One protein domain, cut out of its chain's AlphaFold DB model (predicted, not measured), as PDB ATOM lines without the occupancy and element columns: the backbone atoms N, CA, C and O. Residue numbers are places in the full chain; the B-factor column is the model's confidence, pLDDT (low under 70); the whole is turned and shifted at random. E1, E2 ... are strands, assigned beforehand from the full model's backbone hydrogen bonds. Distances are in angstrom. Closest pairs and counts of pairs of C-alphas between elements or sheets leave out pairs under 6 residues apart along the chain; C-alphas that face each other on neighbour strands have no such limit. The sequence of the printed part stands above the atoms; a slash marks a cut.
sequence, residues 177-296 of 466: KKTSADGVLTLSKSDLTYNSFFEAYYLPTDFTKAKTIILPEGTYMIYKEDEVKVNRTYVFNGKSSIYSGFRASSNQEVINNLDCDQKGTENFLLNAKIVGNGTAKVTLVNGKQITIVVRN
ATOM      1  N   LYS A 177     197.014 356.955 284.049       94.38
ATOM      2  CA  LYS A 177     196.139 357.802 283.208       94.38
ATOM      3  C   LYS A 177     196.888 358.812 282.326       94.38
ATOM      4  O   LYS A 177     196.283 359.423 281.451       94.38
ATOM      5  N   LYS A 178     198.191 359.006 282.559       95.38
ATOM      6  CA  LYS A 178     199.102 359.833 281.746       95.38
ATOM      7  C   LYS A 178     200.104 359.008 280.936       95.38
ATOM      8  O   LYS A 178     200.962 359.579 280.267       95.38
ATOM      9  N   THR A 179     200.019 357.683 281.012       97.19
ATOM     10  CA  THR A 179     200.886 356.776 280.263       97.19
ATOM     11  C   THR A 179     200.231 356.444 278.924       97.19
ATOM     12  O   THR A 179     199.070 356.041 278.887       97.19
ATOM     13  N   SER A 180     200.969 356.597 277.827       97.12
ATOM     14  CA  SER A 180     200.526 356.216 276.482       97.12
ATOM     15  C   SER A 180     200.422 354.691 276.310       97.12
ATOM     16  O   SER A 180     200.977 353.919 277.093       97.12
ATOM     17  N   ALA A 181     199.732 354.235 275.258       95.06
ATOM     18  CA  ALA A 181     199.490 352.808 275.008       95.06
ATOM     19  C   ALA A 181     200.777 351.973 274.809       95.06
ATOM     20  O   ALA A 181     200.828 350.809 275.205       95.06
ATOM     21  N   ASP A 182     201.840 352.562 274.257       96.06
ATOM     22  CA  ASP A 182     203.165 351.941 274.119       96.06
ATOM     23  C   ASP A 182     203.944 351.861 275.454       96.06
ATOM     24  O   ASP A 182     204.838 351.017 275.618       96.06
ATOM     25  N   GLY A 183     203.534 352.651 276.454       97.12
ATOM     26  CA  GLY A 183     204.092 352.666 277.806       97.12
ATOM     27  C   GLY A 183     205.028 353.843 278.092       97.12
ATOM     28  O   GLY A 183     205.920 353.699 278.933       97.12
ATOM     29  N   VAL A 184     204.870 354.984 277.417       98.38
ATOM     30  CA  VAL A 184     205.646 356.206 277.679       98.38
ATOM     31  C   VAL A 184     204.866 357.138 278.607       98.38
ATOM     32  O   VAL A 184     203.683 357.402 278.417       98.38
ATOM     33  N   LEU A 185     205.541 357.646 279.634       98.31
ATOM     34  CA  LEU A 185     205.001 358.574 280.624       98.31
ATOM     35  C   LEU A 185     205.833 359.858 280.622       98.31
ATOM     36  O   LEU A 185     206.921 359.902 281.196       98.31
ATOM     37  N   THR A 186     205.323 360.905 279.980       97.75
ATOM     38  CA  THR A 186     205.969 362.226 279.936       97.75
ATOM     39  C   THR A 186     205.463 363.094 281.080       97.75
ATOM     40  O   THR A 186     204.255 363.276 281.232       97.75
ATOM     41  N   LEU A 187     206.376 363.629 281.895       97.44
ATOM     42  CA  LEU A 187     206.035 364.323 283.137       97.44
ATOM     43  C   LEU A 187     206.362 365.817 283.109       97.44
ATOM     44  O   LEU A 187     207.352 366.265 282.535       97.44
ATOM     45  N   SER A 188     205.542 366.588 283.819       96.69
ATOM     46  CA  SER A 188     205.775 367.995 284.133       96.69
ATOM     47  C   SER A 188     206.232 368.171 285.586       96.69
ATOM     48  O   SER A 188     206.070 367.285 286.427       96.69
ATOM     49  N   LYS A 189     206.743 369.360 285.936       95.06
ATOM     50  CA  LYS A 189     207.113 369.692 287.329       95.06
ATOM     51  C   LYS A 189     205.922 369.681 288.301       95.06
ATOM     52  O   LYS A 189     206.138 369.567 289.503       95.06
ATOM     53  N   SER A 190     204.692 369.766 287.792       94.94
ATOM     54  CA  SER A 190     203.439 369.618 288.549       94.94
ATOM     55  C   SER A 190     203.070 368.164 288.865       94.94
ATOM     56  O   SER A 190     202.328 367.932 289.814       94.94
ATOM     57  N   ASP A 191     203.597 367.192 288.114       95.31
ATOM     58  CA  ASP A 191     203.335 365.757 288.326       95.31
ATOM     59  C   ASP A 191     204.285 365.130 289.359       95.31
ATOM     60  O   ASP A 191     204.111 363.990 289.787       95.31
ATOM     61  N   LEU A 192     205.313 365.879 289.763       95.62
ATOM     62  CA  LEU A 192     206.410 365.417 290.598       95.62
ATOM     63  C   LEU A 192     206.312 365.997 292.010       95.62
ATOM     64  O   LEU A 192     206.176 367.203 292.215       95.62
ATOM     65  N   THR A 193     206.474 365.145 293.022       94.56
ATOM     66  CA  THR A 193     206.542 365.618 294.409       94.56
ATOM     67  C   THR A 193     207.932 366.201 294.696       94.56
ATOM     68  O   THR A 193     208.922 365.473 294.769       94.56
ATOM     69  N   TYR A 194     208.001 367.520 294.891       94.50
ATOM     70  CA  TYR A 194     209.229 368.240 295.245       94.50
ATOM     71  C   TYR A 194     209.553 368.173 296.747       94.50
ATOM     72  O   TYR A 194     208.661 368.238 297.599       94.50
ATOM     73  N   ASN A 195     210.842 368.110 297.092       91.56
ATOM     74  CA  ASN A 195     211.337 368.115 298.464       91.56
ATOM     75  C   ASN A 195     212.313 369.277 298.717       91.56
ATOM     76  O   ASN A 195     213.525 369.153 298.551       91.56
ATOM     77  N   SER A 196     211.787 370.376 299.259       91.06
ATOM     78  CA  SER A 196     212.532 371.593 299.626       91.06
ATOM     79  C   SER A 196     213.505 371.461 300.816       91.06
ATOM     80  O   SER A 196     213.920 372.469 301.381       91.06
ATOM     81  N   PHE A 197     213.858 370.242 301.238       89.44
ATOM     82  CA  PHE A 197     215.004 369.993 302.124       89.44
ATOM     83  C   PHE A 197     216.240 369.464 301.377       89.44
ATOM     84  O   PHE A 197     217.349 369.649 301.866       89.44
ATOM     85  N   PHE A 198     216.050 368.814 300.224       84.75
ATOM     86  CA  PHE A 198     217.134 368.344 299.345       84.75
ATOM     87  C   PHE A 198     217.167 369.095 298.004       84.75
ATOM     88  O   PHE A 198     217.985 368.780 297.153       84.75
ATOM     89  N   GLU A 199     216.245 370.045 297.814       92.56
ATOM     90  CA  GLU A 199     216.075 370.851 296.595       92.56
ATOM     91  C   GLU A 199     215.929 369.992 295.324       92.56
ATOM     92  O   GLU A 199     216.368 370.335 294.231       92.56
ATOM     93  N   ALA A 200     215.255 368.849 295.500       94.31
ATOM     94  CA  ALA A 200     215.121 367.785 294.517       94.31
ATOM     95  C   ALA A 200     213.686 367.242 294.447       94.31
ATOM     96  O   ALA A 200     212.943 367.248 295.435       94.31
ATOM     97  N   TYR A 201     213.309 366.725 293.283       96.12
ATOM     98  CA  TYR A 201     212.100 365.932 293.083       96.12
ATOM     99  C   TYR A 201     212.344 364.475 293.489       96.12
ATOM    100  O   TYR A 201     213.434 363.935 293.296       96.12
ATOM    101  N   TYR A 202     211.328 363.806 294.030       94.88
ATOM    102  CA  TYR A 202     211.385 362.350 294.144       94.88
ATOM    103  C   TYR A 202     211.287 361.718 292.751       94.88
ATOM    104  O   TYR A 202     210.442 362.127 291.953       94.88
ATOM    105  N   LEU A 203     212.112 360.703 292.477       94.75
ATOM    106  CA  LEU A 203     211.932 359.868 291.290       94.75
ATOM    107  C   LEU A 203     210.557 359.166 291.387       94.75
ATOM    108  O   LEU A 203     210.268 358.579 292.434       94.75
ATOM    109  N   PRO A 204     209.685 359.257 290.365       94.81
ATOM    110  CA  PRO A 204     208.329 358.718 290.436       94.81
ATOM    111  C   PRO A 204     208.337 357.186 290.415       94.81
ATOM    112  O   PRO A 204     209.146 356.571 289.726       94.81
ATOM    113  N   THR A 205     207.413 356.574 291.155       93.75
ATOM    114  CA  THR A 205     207.294 355.109 291.303       93.75
ATOM    115  C   THR A 205     205.851 354.593 291.231       93.75
ATOM    116  O   THR A 205     205.631 353.395 291.049       93.75
ATOM    117  N   ASP A 206     204.863 355.482 291.363       91.44
ATOM    118  CA  ASP A 206     203.440 355.154 291.500       91.44
ATOM    119  C   ASP A 206     202.735 355.050 290.134       91.44
ATOM    120  O   ASP A 206     201.855 355.836 289.788       91.44
ATOM    121  N   PHE A 207     203.191 354.102 289.317       93.44
ATOM    122  CA  PHE A 207     202.625 353.741 288.011       93.44
ATOM    123  C   PHE A 207     202.729 352.227 287.800       93.44
ATOM    124  O   PHE A 207     203.668 351.591 288.280       93.44
ATOM    125  N   THR A 208     201.797 351.621 287.079       92.19
ATOM    126  CA  THR A 208     201.827 350.210 286.662       92.19
ATOM    127  C   THR A 208     202.216 350.062 285.188       92.19
ATOM    128  O   THR A 208     203.085 349.247 284.867       92.19
ATOM    129  N   LYS A 209     201.644 350.901 284.313       93.94
ATOM    130  CA  LYS A 209     201.707 350.799 282.847       93.94
ATOM    131  C   LYS A 209     203.028 351.292 282.259       93.94
ATOM    132  O   LYS A 209     203.537 350.694 281.312       93.94
ATOM    133  N   ALA A 210     203.590 352.374 282.804       97.56
ATOM    134  CA  ALA A 210     204.749 353.030 282.195       97.56
ATOM    135  C   ALA A 210     205.986 352.122 282.187       97.56
ATOM    136  O   ALA A 210     206.349 351.548 283.215       97.56
ATOM    137  N   LYS A 211     206.642 352.032 281.026       97.94
ATOM    138  CA  LYS A 211     207.938 351.379 280.771       97.94
ATOM    139  C   LYS A 211     209.063 352.418 280.707       97.94
ATOM    140  O   LYS A 211     210.129 352.207 281.289       97.94
ATOM    141  N   THR A 212     208.786 353.546 280.051       98.50
ATOM    142  CA  THR A 212     209.698 354.681 279.864       98.50
ATOM    143  C   THR A 212     209.094 355.931 280.494       98.50
ATOM    144  O   THR A 212     207.939 356.257 280.241       98.50
ATOM    145  N   ILE A 213     209.872 356.638 281.307       98.50
ATOM    146  CA  ILE A 213     209.455 357.808 282.074       98.50
ATOM    147  C   ILE A 213     210.332 358.983 281.643       98.50
ATOM    148  O   ILE A 213     211.540 358.968 281.879       98.50
ATOM    149  N   ILE A 214     209.744 359.991 281.001       98.38
ATOM    150  CA  ILE A 214     210.459 361.174 280.514       98.38
ATOM    151  C   ILE A 214     210.328 362.289 281.550       98.38
ATOM    152  O   ILE A 214     209.225 362.745 281.858       98.38
ATOM    153  N   LEU A 215     211.469 362.707 282.099       98.12
ATOM    154  CA  LEU A 215     211.562 363.682 283.178       98.12
ATOM    155  C   LEU A 215     211.837 365.098 282.631       98.12
ATOM    156  O   LEU A 215     212.645 365.253 281.708       98.12
ATOM    157  N   PRO A 216     211.228 366.148 283.213       97.00
ATOM    158  CA  PRO A 216     211.608 367.534 282.954       97.00
ATOM    159  C   PRO A 216     212.956 367.861 283.620       97.00
ATOM    160  O   PRO A 216     213.389 367.156 284.531       97.00
ATOM    161  N   GLU A 217     213.603 368.964 283.234       96.44
ATOM    162  CA  GLU A 217     214.886 369.365 283.834       96.44
ATOM    163  C   GLU A 217     214.812 369.539 285.359       96.44
ATOM    164  O   GLU A 217     213.985 370.310 285.860       96.44
ATOM    165  N   GLY A 218     215.717 368.909 286.107       95.25
ATOM    166  CA  GLY A 218     215.868 369.188 287.536       95.25
ATOM    167  C   GLY A 218     216.757 368.209 288.295       95.25
ATOM    168  O   GLY A 218     217.303 367.263 287.734       95.25
ATOM    169  N   THR A 219     216.883 368.448 289.598       95.75
ATOM    170  CA  THR A 219     217.533 367.540 290.551       95.75
ATOM    171  C   THR A 219     216.548 366.461 290.992       95.75
ATOM    172  O   THR A 219     215.436 366.781 291.420       95.75
ATOM    173  N   TYR A 220     216.953 365.193 290.946       95.56
ATOM    174  CA  TYR A 220     216.133 364.040 291.330       95.56
ATOM    175  C   TYR A 220     216.766 363.209 292.444       95.56
ATOM    176  O   TYR A 220     217.984 363.166 292.579       95.56
ATOM    177  N   MET A 221     215.951 362.499 293.223       92.88
ATOM    178  CA  MET A 221     216.430 361.560 294.243       92.88
ATOM    179  C   MET A 221     215.502 360.353 294.423       92.88
ATOM    180  O   MET A 221     214.277 360.486 294.495       92.88
ATOM    181  N   ILE A 222     216.092 359.169 294.577       90.81
ATOM    182  CA  ILE A 222     215.391 357.954 294.994       90.81
ATOM    183  C   ILE A 222     215.293 357.963 296.524       90.81
ATOM    184  O   ILE A 222     216.295 357.938 297.230       90.81
ATOM    185  N   TYR A 223     214.071 358.028 297.060       83.25
ATOM    186  CA  TYR A 223     213.834 358.083 298.514       83.25
ATOM    187  C   TYR A 223     213.455 356.735 299.141       83.25
ATOM    188  O   TYR A 223     213.572 356.556 300.354       83.25
ATOM    189  N   LYS A 224     212.975 355.802 298.316       86.25
ATOM    190  CA  LYS A 224     212.584 354.447 298.701       86.25
ATOM    191  C   LYS A 224     212.885 353.518 297.525       86.25
ATOM    192  O   LYS A 224     212.062 353.357 296.627       86.25
ATOM    193  N   GLU A 225     214.063 352.911 297.517       88.12
ATOM    194  CA  GLU A 225     214.445 351.950 296.471       88.12
ATOM    195  C   GLU A 225     213.463 350.766 296.400       88.12
ATOM    196  O   GLU A 225     213.231 350.186 295.341       88.12
ATOM    197  N   ASP A 226     212.801 350.443 297.512       91.38
ATOM    198  CA  ASP A 226     211.807 349.369 297.609       91.38
ATOM    199  C   ASP A 226     210.531 349.649 296.795       91.38
ATOM    200  O   ASP A 226     209.902 348.704 296.325       91.38
ATOM    201  N   GLU A 227     210.214 350.917 296.506       91.81
ATOM    202  CA  GLU A 227     209.103 351.302 295.619       91.81
ATOM    203  C   GLU A 227     209.531 351.446 294.146       91.81
ATOM    204  O   GLU A 227     208.677 351.443 293.263       91.81
ATOM    205  N   VAL A 228     210.836 351.518 293.841       93.56
ATOM    206  CA  VAL A 228     211.315 351.605 292.448       93.56
ATOM    207  C   VAL A 228     211.003 350.317 291.690       93.56
ATOM    208  O   VAL A 228     211.261 349.212 292.176       93.56
ATOM    209  N   LYS A 229     210.458 350.452 290.479       92.81
ATOM    210  CA  LYS A 229     210.091 349.323 289.618       92.81
ATOM    211  C   LYS A 229     211.259 348.961 288.700       92.81
ATOM    212  O   LYS A 229     211.815 349.833 288.035       92.81
ATOM    213  N   VAL A 230     211.644 347.683 288.713       93.06
ATOM    214  CA  VAL A 230     212.739 347.138 287.892       93.06
ATOM    215  C   VAL A 230     212.385 347.153 286.408       93.06
ATOM    216  O   VAL A 230     211.206 347.174 286.050       93.06
ATOM    217  N   ASN A 231     213.403 347.105 285.545       90.25
ATOM    218  CA  ASN A 231     213.233 347.084 284.089       90.25
ATOM    219  C   ASN A 231     212.360 348.261 283.617       90.25
ATOM    220  O   ASN A 231     211.323 348.084 282.974       90.25
ATOM    221  N   ARG A 232     212.759 349.470 284.027       97.06
ATOM    222  CA  ARG A 232     212.160 350.756 283.651       97.06
ATOM    223  C   ARG A 232     213.241 351.728 283.208       97.06
ATOM    224  O   ARG A 232     214.353 351.685 283.737       97.06
ATOM    225  N   THR A 233     212.896 352.592 282.261       98.62
ATOM    226  CA  THR A 233     213.808 353.575 281.671       98.62
ATOM    227  C   THR A 233     213.426 354.975 282.126       98.62
ATOM    228  O   THR A 233     212.332 355.433 281.817       98.62
ATOM    229  N   TYR A 234     214.321 355.673 282.820       98.38
ATOM    230  CA  TYR A 234     214.142 357.080 283.185       98.38
ATOM    231  C   TYR A 234     214.989 357.951 282.257       98.38
ATOM    232  O   TYR A 234     216.211 357.803 282.205       98.38
ATOM    233  N   VAL A 235     214.337 358.839 281.507       98.62
ATOM    234  CA  VAL A 235     214.982 359.760 280.563       98.62
ATOM    235  C   VAL A 235     215.132 361.123 281.227       98.62
ATOM    236  O   VAL A 235     214.142 361.808 281.478       98.62
ATOM    237  N   PHE A 236     216.373 361.505 281.502       98.12
ATOM    238  CA  PHE A 236     216.765 362.809 282.020       98.12
ATOM    239  C   PHE A 236     217.139 363.708 280.844       98.12
ATOM    240  O   PHE A 236     217.892 363.301 279.959       98.12
ATOM    241  N   ASN A 237     216.616 364.931 280.844       93.69
ATOM    242  CA  ASN A 237     216.839 365.897 279.772       93.69
ATOM    243  C   ASN A 237     217.553 367.142 280.308       93.69
ATOM    244  O   ASN A 237     217.306 367.547 281.449       93.69
ATOM    245  N   GLY A 238     218.385 367.762 279.472       93.62
ATOM    246  CA  GLY A 238     218.941 369.093 279.707       93.62
ATOM    247  C   GLY A 238     219.773 369.187 280.986       93.62
ATOM    248  O   GLY A 238     220.510 368.265 281.343       93.62
ATOM    249  N   LYS A 239     219.615 370.292 281.718       91.44
ATOM    250  CA  LYS A 239     220.291 370.567 282.994       91.44
ATOM    251  C   LYS A 239     219.658 369.801 284.164       91.44
ATOM    252  O   LYS A 239     219.167 370.377 285.137       91.44
ATOM    253  N   SER A 240     219.669 368.476 284.060       95.12
ATOM    254  CA  SER A 240     219.240 367.556 285.115       95.12
ATOM    255  C   SER A 240     220.407 367.058 285.969       95.12
ATOM    256  O   SER A 240     221.550 367.004 285.525       95.12
ATOM    257  N   SER A 241     220.110 366.643 287.200       93.88
ATOM    258  CA  SER A 241     221.057 365.952 288.081       93.88
ATOM    259  C   SER A 241     220.348 364.885 288.919       93.88
ATOM    260  O   SER A 241     219.120 364.890 289.054       93.88
ATOM    261  N   ILE A 242     221.114 363.959 289.495       92.00
ATOM    262  CA  ILE A 242     220.602 362.954 290.425       92.00
ATOM    263  C   ILE A 242     221.410 362.969 291.724       92.00
ATOM    264  O   ILE A 242     222.611 363.216 291.729       92.00
ATOM    265  N   TYR A 243     220.717 362.740 292.834       84.56
ATOM    266  CA  TYR A 243     221.252 362.627 294.182       84.56
ATOM    267  C   TYR A 243     220.792 361.273 294.729       84.56
ATOM    268  O   TYR A 243     219.699 361.136 295.287       84.56
ATOM    269  N   SER A 244     221.548 360.216 294.433       84.38
ATOM    270  CA  SER A 244     221.253 358.841 294.858       84.38
ATOM    271  C   SER A 244     222.528 358.005 294.879       84.38
ATOM    272  O   SER A 244     223.390 358.171 294.016       84.38
ATOM    273  N   GLY A 245     222.629 357.097 295.848       81.94
ATOM    274  CA  GLY A 245     223.663 356.068 295.854       81.94
ATOM    275  C   GLY A 245     223.329 354.988 294.833       81.94
ATOM    276  O   GLY A 245     222.249 354.397 294.884       81.94
ATOM    277  N   PHE A 246     224.249 354.724 293.909       90.69
ATOM    278  CA  PHE A 246     224.187 353.556 293.034       90.69
ATOM    279  C   PHE A 246     225.313 352.600 293.402       90.69
ATOM    280  O   PHE A 246     226.450 353.014 293.627       90.69
ATOM    281  N   ARG A 247     224.984 351.309 293.466       90.19
ATOM    282  CA  ARG A 247     225.943 350.238 293.743       90.19
ATOM    283  C   ARG A 247     226.857 349.979 292.545       90.19
ATOM    284  O   ARG A 247     228.004 349.607 292.739       90.19
ATOM    285  N   ALA A 248     226.344 350.162 291.331       92.00
ATOM    286  CA  ALA A 248     227.116 350.084 290.096       92.00
ATOM    287  C   ALA A 248     226.428 350.870 288.971       92.00
ATOM    288  O   ALA A 248     225.193 350.916 288.910       92.00
ATOM    289  N   SER A 249     227.230 351.406 288.054       95.19
ATOM    290  CA  SER A 249     226.810 351.957 286.765       95.19
ATOM    291  C   SER A 249     227.454 351.161 285.631       95.19
ATOM    292  O   SER A 249     228.634 350.832 285.704       95.19
ATOM    293  N   SER A 250     226.709 350.863 284.564       96.62
ATOM    294  CA  SER A 250     227.272 350.230 283.364       96.62
ATOM    295  C   SER A 250     227.988 351.213 282.429       96.62
ATOM    296  O   SER A 250     228.451 350.793 281.373       96.62
ATOM    297  N   ASN A 251     227.983 352.515 282.735       97.31
ATOM    298  CA  ASN A 251     228.637 353.544 281.929       97.31
ATOM    299  C   ASN A 251     228.936 354.787 282.786       97.31
ATOM    300  O   ASN A 251     228.053 355.619 283.023       97.31
ATOM    301  N   GLN A 252     230.192 354.906 283.227       95.00
ATOM    302  CA  GLN A 252     230.653 355.994 284.094       95.00
ATOM    303  C   GLN A 252     230.683 357.365 283.382       95.00
ATOM    304  O   GLN A 252     230.623 358.388 284.056       95.00
ATOM    305  N   GLU A 253     230.665 357.417 282.041       96.06
ATOM    306  CA  GLU A 253     230.570 358.675 281.271       96.06
ATOM    307  C   GLU A 253     229.129 359.182 281.086       96.06
ATOM    308  O   GLU A 253     228.917 360.253 280.521       96.06
ATOM    309  N   VAL A 254     228.128 358.455 281.593       97.00
ATOM    310  CA  VAL A 254     226.725 358.906 281.633       97.00
ATOM    311  C   VAL A 254     226.295 359.104 283.081       97.00
ATOM    312  O   VAL A 254     225.855 360.192 283.459       97.00
ATOM    313  N   ILE A 255     226.473 358.063 283.901       96.25
ATOM    314  CA  ILE A 255     226.224 358.076 285.342       96.25
ATOM    315  C   ILE A 255     227.488 357.605 286.047       96.25
ATOM    316  O   ILE A 255     227.777 356.412 286.045       96.25
ATOM    317  N   ASN A 256     228.203 358.536 286.668       93.88
ATOM    318  CA  ASN A 256     229.440 358.263 287.387       93.88
ATOM    319  C   ASN A 256     229.153 357.928 288.858       93.88
ATOM    320  O   ASN A 256     228.555 358.757 289.549       93.88
ATOM    321  N   ASN A 257     229.575 356.754 289.341       91.75
ATOM    322  CA  ASN A 257     229.520 356.368 290.761       91.75
ATOM    323  C   ASN A 257     230.895 356.036 291.388       91.75
ATOM    324  O   ASN A 257     230.939 355.417 292.452       91.75
ATOM    325  N   LEU A 258     231.987 356.457 290.742       89.50
ATOM    326  CA  LEU A 258     233.356 356.425 291.272       89.50
ATOM    327  C   LEU A 258     233.640 357.675 292.120       89.50
ATOM    328  O   LEU A 258     233.050 358.735 291.877       89.50
ATOM    329  N   ASP A 259     234.581 357.587 293.064       86.62
ATOM    330  CA  ASP A 259     235.193 358.790 293.642       86.62
ATOM    331  C   ASP A 259     236.430 359.209 292.835       86.62
ATOM    332  O   ASP A 259     237.172 358.362 292.339       86.62
ATOM    333  N   CYS A 260     236.583 360.521 292.620       90.50
ATOM    334  CA  CYS A 260     237.600 361.150 291.766       90.50
ATOM    335  C   CYS A 260     237.889 360.435 290.427       90.50
ATOM    336  O   CYS A 260     238.997 360.532 289.913       90.50
ATOM    337  N   ASP A 261     236.902 359.734 289.856       93.44
ATOM    338  CA  ASP A 261     237.030 358.917 288.640       93.44
ATOM    339  C   ASP A 261     237.986 357.699 288.737       93.44
ATOM    340  O   ASP A 261     238.282 357.064 287.725       93.44
ATOM    341  N   GLN A 262     238.404 357.289 289.944       91.75
ATOM    342  CA  GLN A 262     239.253 356.109 290.159       91.75
ATOM    343  C   GLN A 262     238.483 354.796 289.926       91.75
ATOM    344  O   GLN A 262     237.554 354.459 290.667       91.75
ATOM    345  N   LYS A 263     238.895 354.011 288.922       89.31
ATOM    346  CA  LYS A 263     238.288 352.711 288.560       89.31
ATOM    347  C   LYS A 263     238.397 351.709 289.724       89.31
ATOM    348  O   LYS A 263     239.509 351.366 290.123       89.31
ATOM    349  N   GLY A 264     237.271 351.179 290.214       87.25
ATOM    350  CA  GLY A 264     237.225 350.232 291.342       87.25
ATOM    351  C   GLY A 264     236.833 350.842 292.698       87.25
ATOM    352  O   GLY A 264     236.940 350.162 293.720       87.25
ATOM    353  N   THR A 265     236.402 352.109 292.728       84.44
ATOM    354  CA  THR A 265     235.956 352.827 293.941       84.44
ATOM    355  C   THR A 265     234.432 352.930 294.081       84.44
ATOM    356  O   THR A 265     233.950 353.760 294.846       84.44
ATOM    357  N   GLU A 266     233.652 352.116 293.359       83.25
ATOM    358  CA  GLU A 266     232.184 352.201 293.263       83.25
ATOM    359  C   GLU A 266     231.472 352.291 294.634       83.25
ATOM    360  O   GLU A 266     231.194 351.285 295.296       83.25
ATOM    361  N   ASN A 267     231.119 353.512 295.054       68.31
ATOM    362  CA  ASN A 267     230.718 353.790 296.434       68.31
ATOM    363  C   ASN A 267     229.237 354.182 296.544       68.31
ATOM    364  O   ASN A 267     228.835 355.313 296.273       68.31
ATOM    365  N   PHE A 268     228.418 353.252 297.041       71.19
ATOM    366  CA  PHE A 268     226.977 353.445 297.237       71.19
ATOM    367  C   PHE A 268     226.600 354.406 298.387       71.19
ATOM    368  O   PHE A 268     225.416 354.704 298.559       71.19
ATOM    369  N   LEU A 269     227.564 354.872 299.191       66.81
ATOM    370  CA  LEU A 269     227.355 355.914 300.207       66.81
ATOM    371  C   LEU A 269     227.496 357.328 299.623       66.81
ATOM    372  O   LEU A 269     226.968 358.283 300.202       66.81
ATOM    373  N   LEU A 270     228.195 357.459 298.493       66.69
ATOM    374  CA  LEU A 270     228.332 358.701 297.740       66.69
ATOM    375  C   LEU A 270     227.205 358.825 296.708       66.69
ATOM    376  O   LEU A 270     226.520 357.860 296.367       66.69
ATOM    377  N   ASN A 271     226.971 360.048 296.234       81.88
ATOM    378  CA  ASN A 271     225.915 360.318 295.263       81.88
ATOM    379  C   ASN A 271     226.486 360.228 293.852       81.88
ATOM    380  O   ASN A 271     227.386 360.997 293.506       81.88
ATOM    381  N   ALA A 272     225.929 359.329 293.044       89.44
ATOM    382  CA  ALA A 272     226.285 359.226 291.639       89.44
ATOM    383  C   ALA A 272     225.877 360.498 290.876       89.44
ATOM    384  O   ALA A 272     224.850 361.109 291.176       89.44
ATOM    385  N   LYS A 273     226.677 360.893 289.884       92.56
ATOM    386  CA  LYS A 273     226.537 362.155 289.139       92.56
ATOM    387  C   LYS A 273     226.131 361.870 287.692       92.56
ATOM    388  O   LYS A 273     226.678 360.960 287.076       92.56
ATOM    389  N   ILE A 274     225.229 362.677 287.128       95.62
ATOM    390  CA  ILE A 274     225.103 362.785 285.663       95.62
ATOM    391  C   ILE A 274     226.336 363.545 285.167       95.62
ATOM    392  O   ILE A 274     226.632 364.617 285.696       95.62
ATOM    393  N   VAL A 275     227.059 362.982 284.196       95.50
ATOM    394  CA  VAL A 275     228.308 363.573 283.669       95.50
ATOM    395  C   VAL A 275     228.381 363.650 282.141       95.50
ATOM    396  O   VAL A 275     229.280 364.308 281.621       95.50
ATOM    397  N   GLY A 276     227.435 363.043 281.420       96.56
ATOM    398  CA  GLY A 276     227.400 363.042 279.958       96.56
ATOM    399  C   GLY A 276     226.107 362.451 279.390       96.56
ATOM    400  O   GLY A 276     225.260 361.941 280.125       96.56
ATOM    401  N   ASN A 277     225.943 362.552 278.068       97.75
ATOM    402  CA  ASN A 277     224.790 362.013 277.340       97.75
ATOM    403  C   ASN A 277     224.983 360.533 276.996       97.75
ATOM    404  O   ASN A 277     226.099 360.092 276.736       97.75
ATOM    405  N   GLY A 278     223.886 359.777 276.921       98.31
ATOM    406  CA  GLY A 278     223.914 358.366 276.533       98.31
ATOM    407  C   GLY A 278     222.973 357.509 277.371       98.31
ATOM    408  O   GLY A 278     221.922 357.971 277.813       98.31
ATOM    409  N   THR A 279     223.343 356.244 277.576       98.62
ATOM    410  CA  THR A 279     222.575 355.275 278.374       98.62
ATOM    411  C   THR A 279     223.478 354.558 279.378       98.62
ATOM    412  O   THR A 279     224.572 354.120 279.026       98.62
ATOM    413  N   ALA A 280     222.989 354.391 280.607       98.25
ATOM    414  CA  ALA A 280     223.582 353.553 281.646       98.25
ATOM    415  C   ALA A 280     222.510 352.640 282.262       98.25
ATOM    416  O   ALA A 280     221.428 353.098 282.632       98.25
ATOM    417  N   LYS A 281     222.810 351.350 282.431       98.12
ATOM    418  CA  LYS A 281     222.071 350.490 283.365       98.12
ATOM    419  C   LYS A 281     222.673 350.712 284.748       98.12
ATOM    420  O   LYS A 281     223.879 350.550 284.913       98.12
ATOM    421  N   VAL A 282     221.856 351.079 285.732       95.62
ATOM    422  CA  VAL A 282     222.319 351.309 287.109       95.62
ATOM    423  C   VAL A 282     221.701 350.295 288.060       95.62
ATOM    424  O   VAL A 282     220.523 349.945 287.947       95.62
ATOM    425  N   THR A 283     222.511 349.824 289.005       94.12
ATOM    426  CA  THR A 283     222.083 348.927 290.084       94.12
ATOM    427  C   THR A 283     221.947 349.736 291.371       94.12
ATOM    428  O   THR A 283     222.899 350.387 291.805       94.12
ATOM    429  N   LEU A 284     220.760 349.708 291.976       92.50
ATOM    430  CA  LEU A 284     220.462 350.367 293.249       92.50
ATOM    431  C   LEU A 284     221.136 349.634 294.424       92.50
ATOM    432  O   LEU A 284     221.647 348.521 294.271       92.50
ATOM    433  N   VAL A 285     221.124 350.234 295.615       89.19
ATOM    434  CA  VAL A 285     221.725 349.641 296.821       89.19
ATOM    435  C   VAL A 285     220.988 348.358 297.223       89.19
ATOM    436  O   VAL A 285     221.630 347.373 297.582       89.19
ATOM    437  N   ASN A 286     219.661 348.310 297.054       91.44
ATOM    438  CA  ASN A 286     218.857 347.091 297.223       91.44
ATOM    439  C   ASN A 286     218.944 346.088 296.047       91.44
ATOM    440  O   ASN A 286     218.164 345.139 295.991       91.44
ATOM    441  N   GLY A 287     219.874 346.277 295.103       92.56
ATOM    442  CA  GLY A 287     220.154 345.345 294.002       92.56
ATOM    443  C   GLY A 287     219.199 345.418 292.805       92.56
ATOM    444  O   GLY A 287     219.463 344.784 291.786       92.56
ATOM    445  N   LYS A 288     218.121 346.208 292.879       94.50
ATOM    446  CA  LYS A 288     217.230 346.457 291.735       94.50
ATOM    447  C   LYS A 288     217.961 347.162 290.593       94.50
ATOM    448  O   LYS A 288     218.832 347.993 290.838       94.50
ATOM    449  N   GLN A 289     217.544 346.902 289.354       95.88
ATOM    450  CA  GLN A 289     218.108 347.542 288.164       95.88
ATOM    451  C   GLN A 289     217.086 348.403 287.418       95.88
ATOM    452  O   GLN A 289     215.938 347.998 287.204       95.88
ATOM    453  N   ILE A 290     217.538 349.586 286.999       97.25
ATOM    454  CA  ILE A 290     216.819 350.511 286.114       97.25
ATOM    455  C   ILE A 290     217.763 351.000 285.011       97.25
ATOM    456  O   ILE A 290     218.984 351.008 285.177       97.25
ATOM    457  N   THR A 291     217.197 351.426 283.887       98.62
ATOM    458  CA  THR A 291     217.945 352.106 282.826       98.62
ATOM    459  C   THR A 291     217.807 353.610 283.018       98.62
ATOM    460  O   THR A 291     216.703 354.117 283.226       98.62
ATOM    461  N   ILE A 292     218.917 354.332 282.932       98.31
ATOM    462  CA  ILE A 292     218.952 355.789 282.867       98.31
ATOM    463  C   ILE A 292     219.437 356.187 281.476       98.31
ATOM    464  O   ILE A 292     220.446 355.677 280.990       98.31
ATOM    465  N   VAL A 293     218.707 357.098 280.840       98.75
ATOM    466  CA  VAL A 293     219.076 357.727 279.567       98.75
ATOM    467  C   VAL A 293     219.241 359.218 279.825       98.75
ATOM    468  O   VAL A 293     218.365 359.825 280.438       98.75
ATOM    469  N   VAL A 294     220.335 359.812 279.359       98.50
ATOM    470  CA  VAL A 294     220.613 361.249 279.485       98.50
ATOM    471  C   VAL A 294     220.681 361.863 278.090       98.50
ATOM    472  O   VAL A 294     221.359 361.326 277.210       98.50
ATOM    473  N   ARG A 295     219.955 362.967 277.883       97.50
ATOM    474  CA  ARG A 295     219.862 363.692 276.607       97.50
ATOM    475  C   ARG A 295     220.010 365.193 276.821       97.50
ATOM    476  O   ARG A 295     219.512 365.727 277.810       97.50
ATOM    477  N   ASN A 296     220.610 365.881 275.854       96.06
ATOM    478  CA  ASN A 296     220.787 367.337 275.826       96.06
ATOM    479  C   ASN A 296     221.522 367.914 277.058       96.06
ATOM    480  O   ASN A 296     221.401 369.101 277.344       96.06
TER     481      ASN A 296
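What this domain is: This is residues 177 to 296 of the 466 residues of the protein "BIG2 domain-containing protein" of Anaerobutyricum hallii (UniProt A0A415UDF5). With little regular structure, the domain has one strongly twisted sheet, E1 E3 E5 E8 E7 E6, as a wall, with the short pair E2 and E4 over one face. The 120 printed residues hold eight strands, E1 to E8, and no named helix. The large sheet is mixed; the class is all strand, with 35 residues in named elements. It is compact, radius of gyration of the C-alphas 13.6 A, spanning 43 by 30 by 29 A.

Where its parts are: E1 is 184 to 186, from C-alpha (205.646, 356.206, 277.679); E2 200 to 202; E3 212 to 214; E4 219 to 221; E5 233 to 237, 12.8 A; E6 246 to 249; E7 278 to 284, 18.9 A; E8 289 to 295, 19.9 A, ending at (219.862, 363.692, 276.607).

How they stand to each other: Within hydrogen-bond range, parallel neighbours are E1 and E3 (N 185 and O 212, 2.8 A), E3 and E5 (N 213, O 233, 2.8 A), E5 and E8 (N 234, O 291, 2.9 A), and E2 and E4 (N 201, O 219, 2.8 A). E6 E7 E8 is a meander, successive antiparallel neighbours in two hairpins: N 283 and O 248, 2.9 A; N 292 and O 280, 2.8 A.

The domain as a whole: C-alphas 177 and 262 are farthest apart, 43.7 A. The printed part has no cut. E1 to E2, E4 to E5 and E6 to E7 are long links. Residues 267 and 269 to 270 are under pLDDT 70.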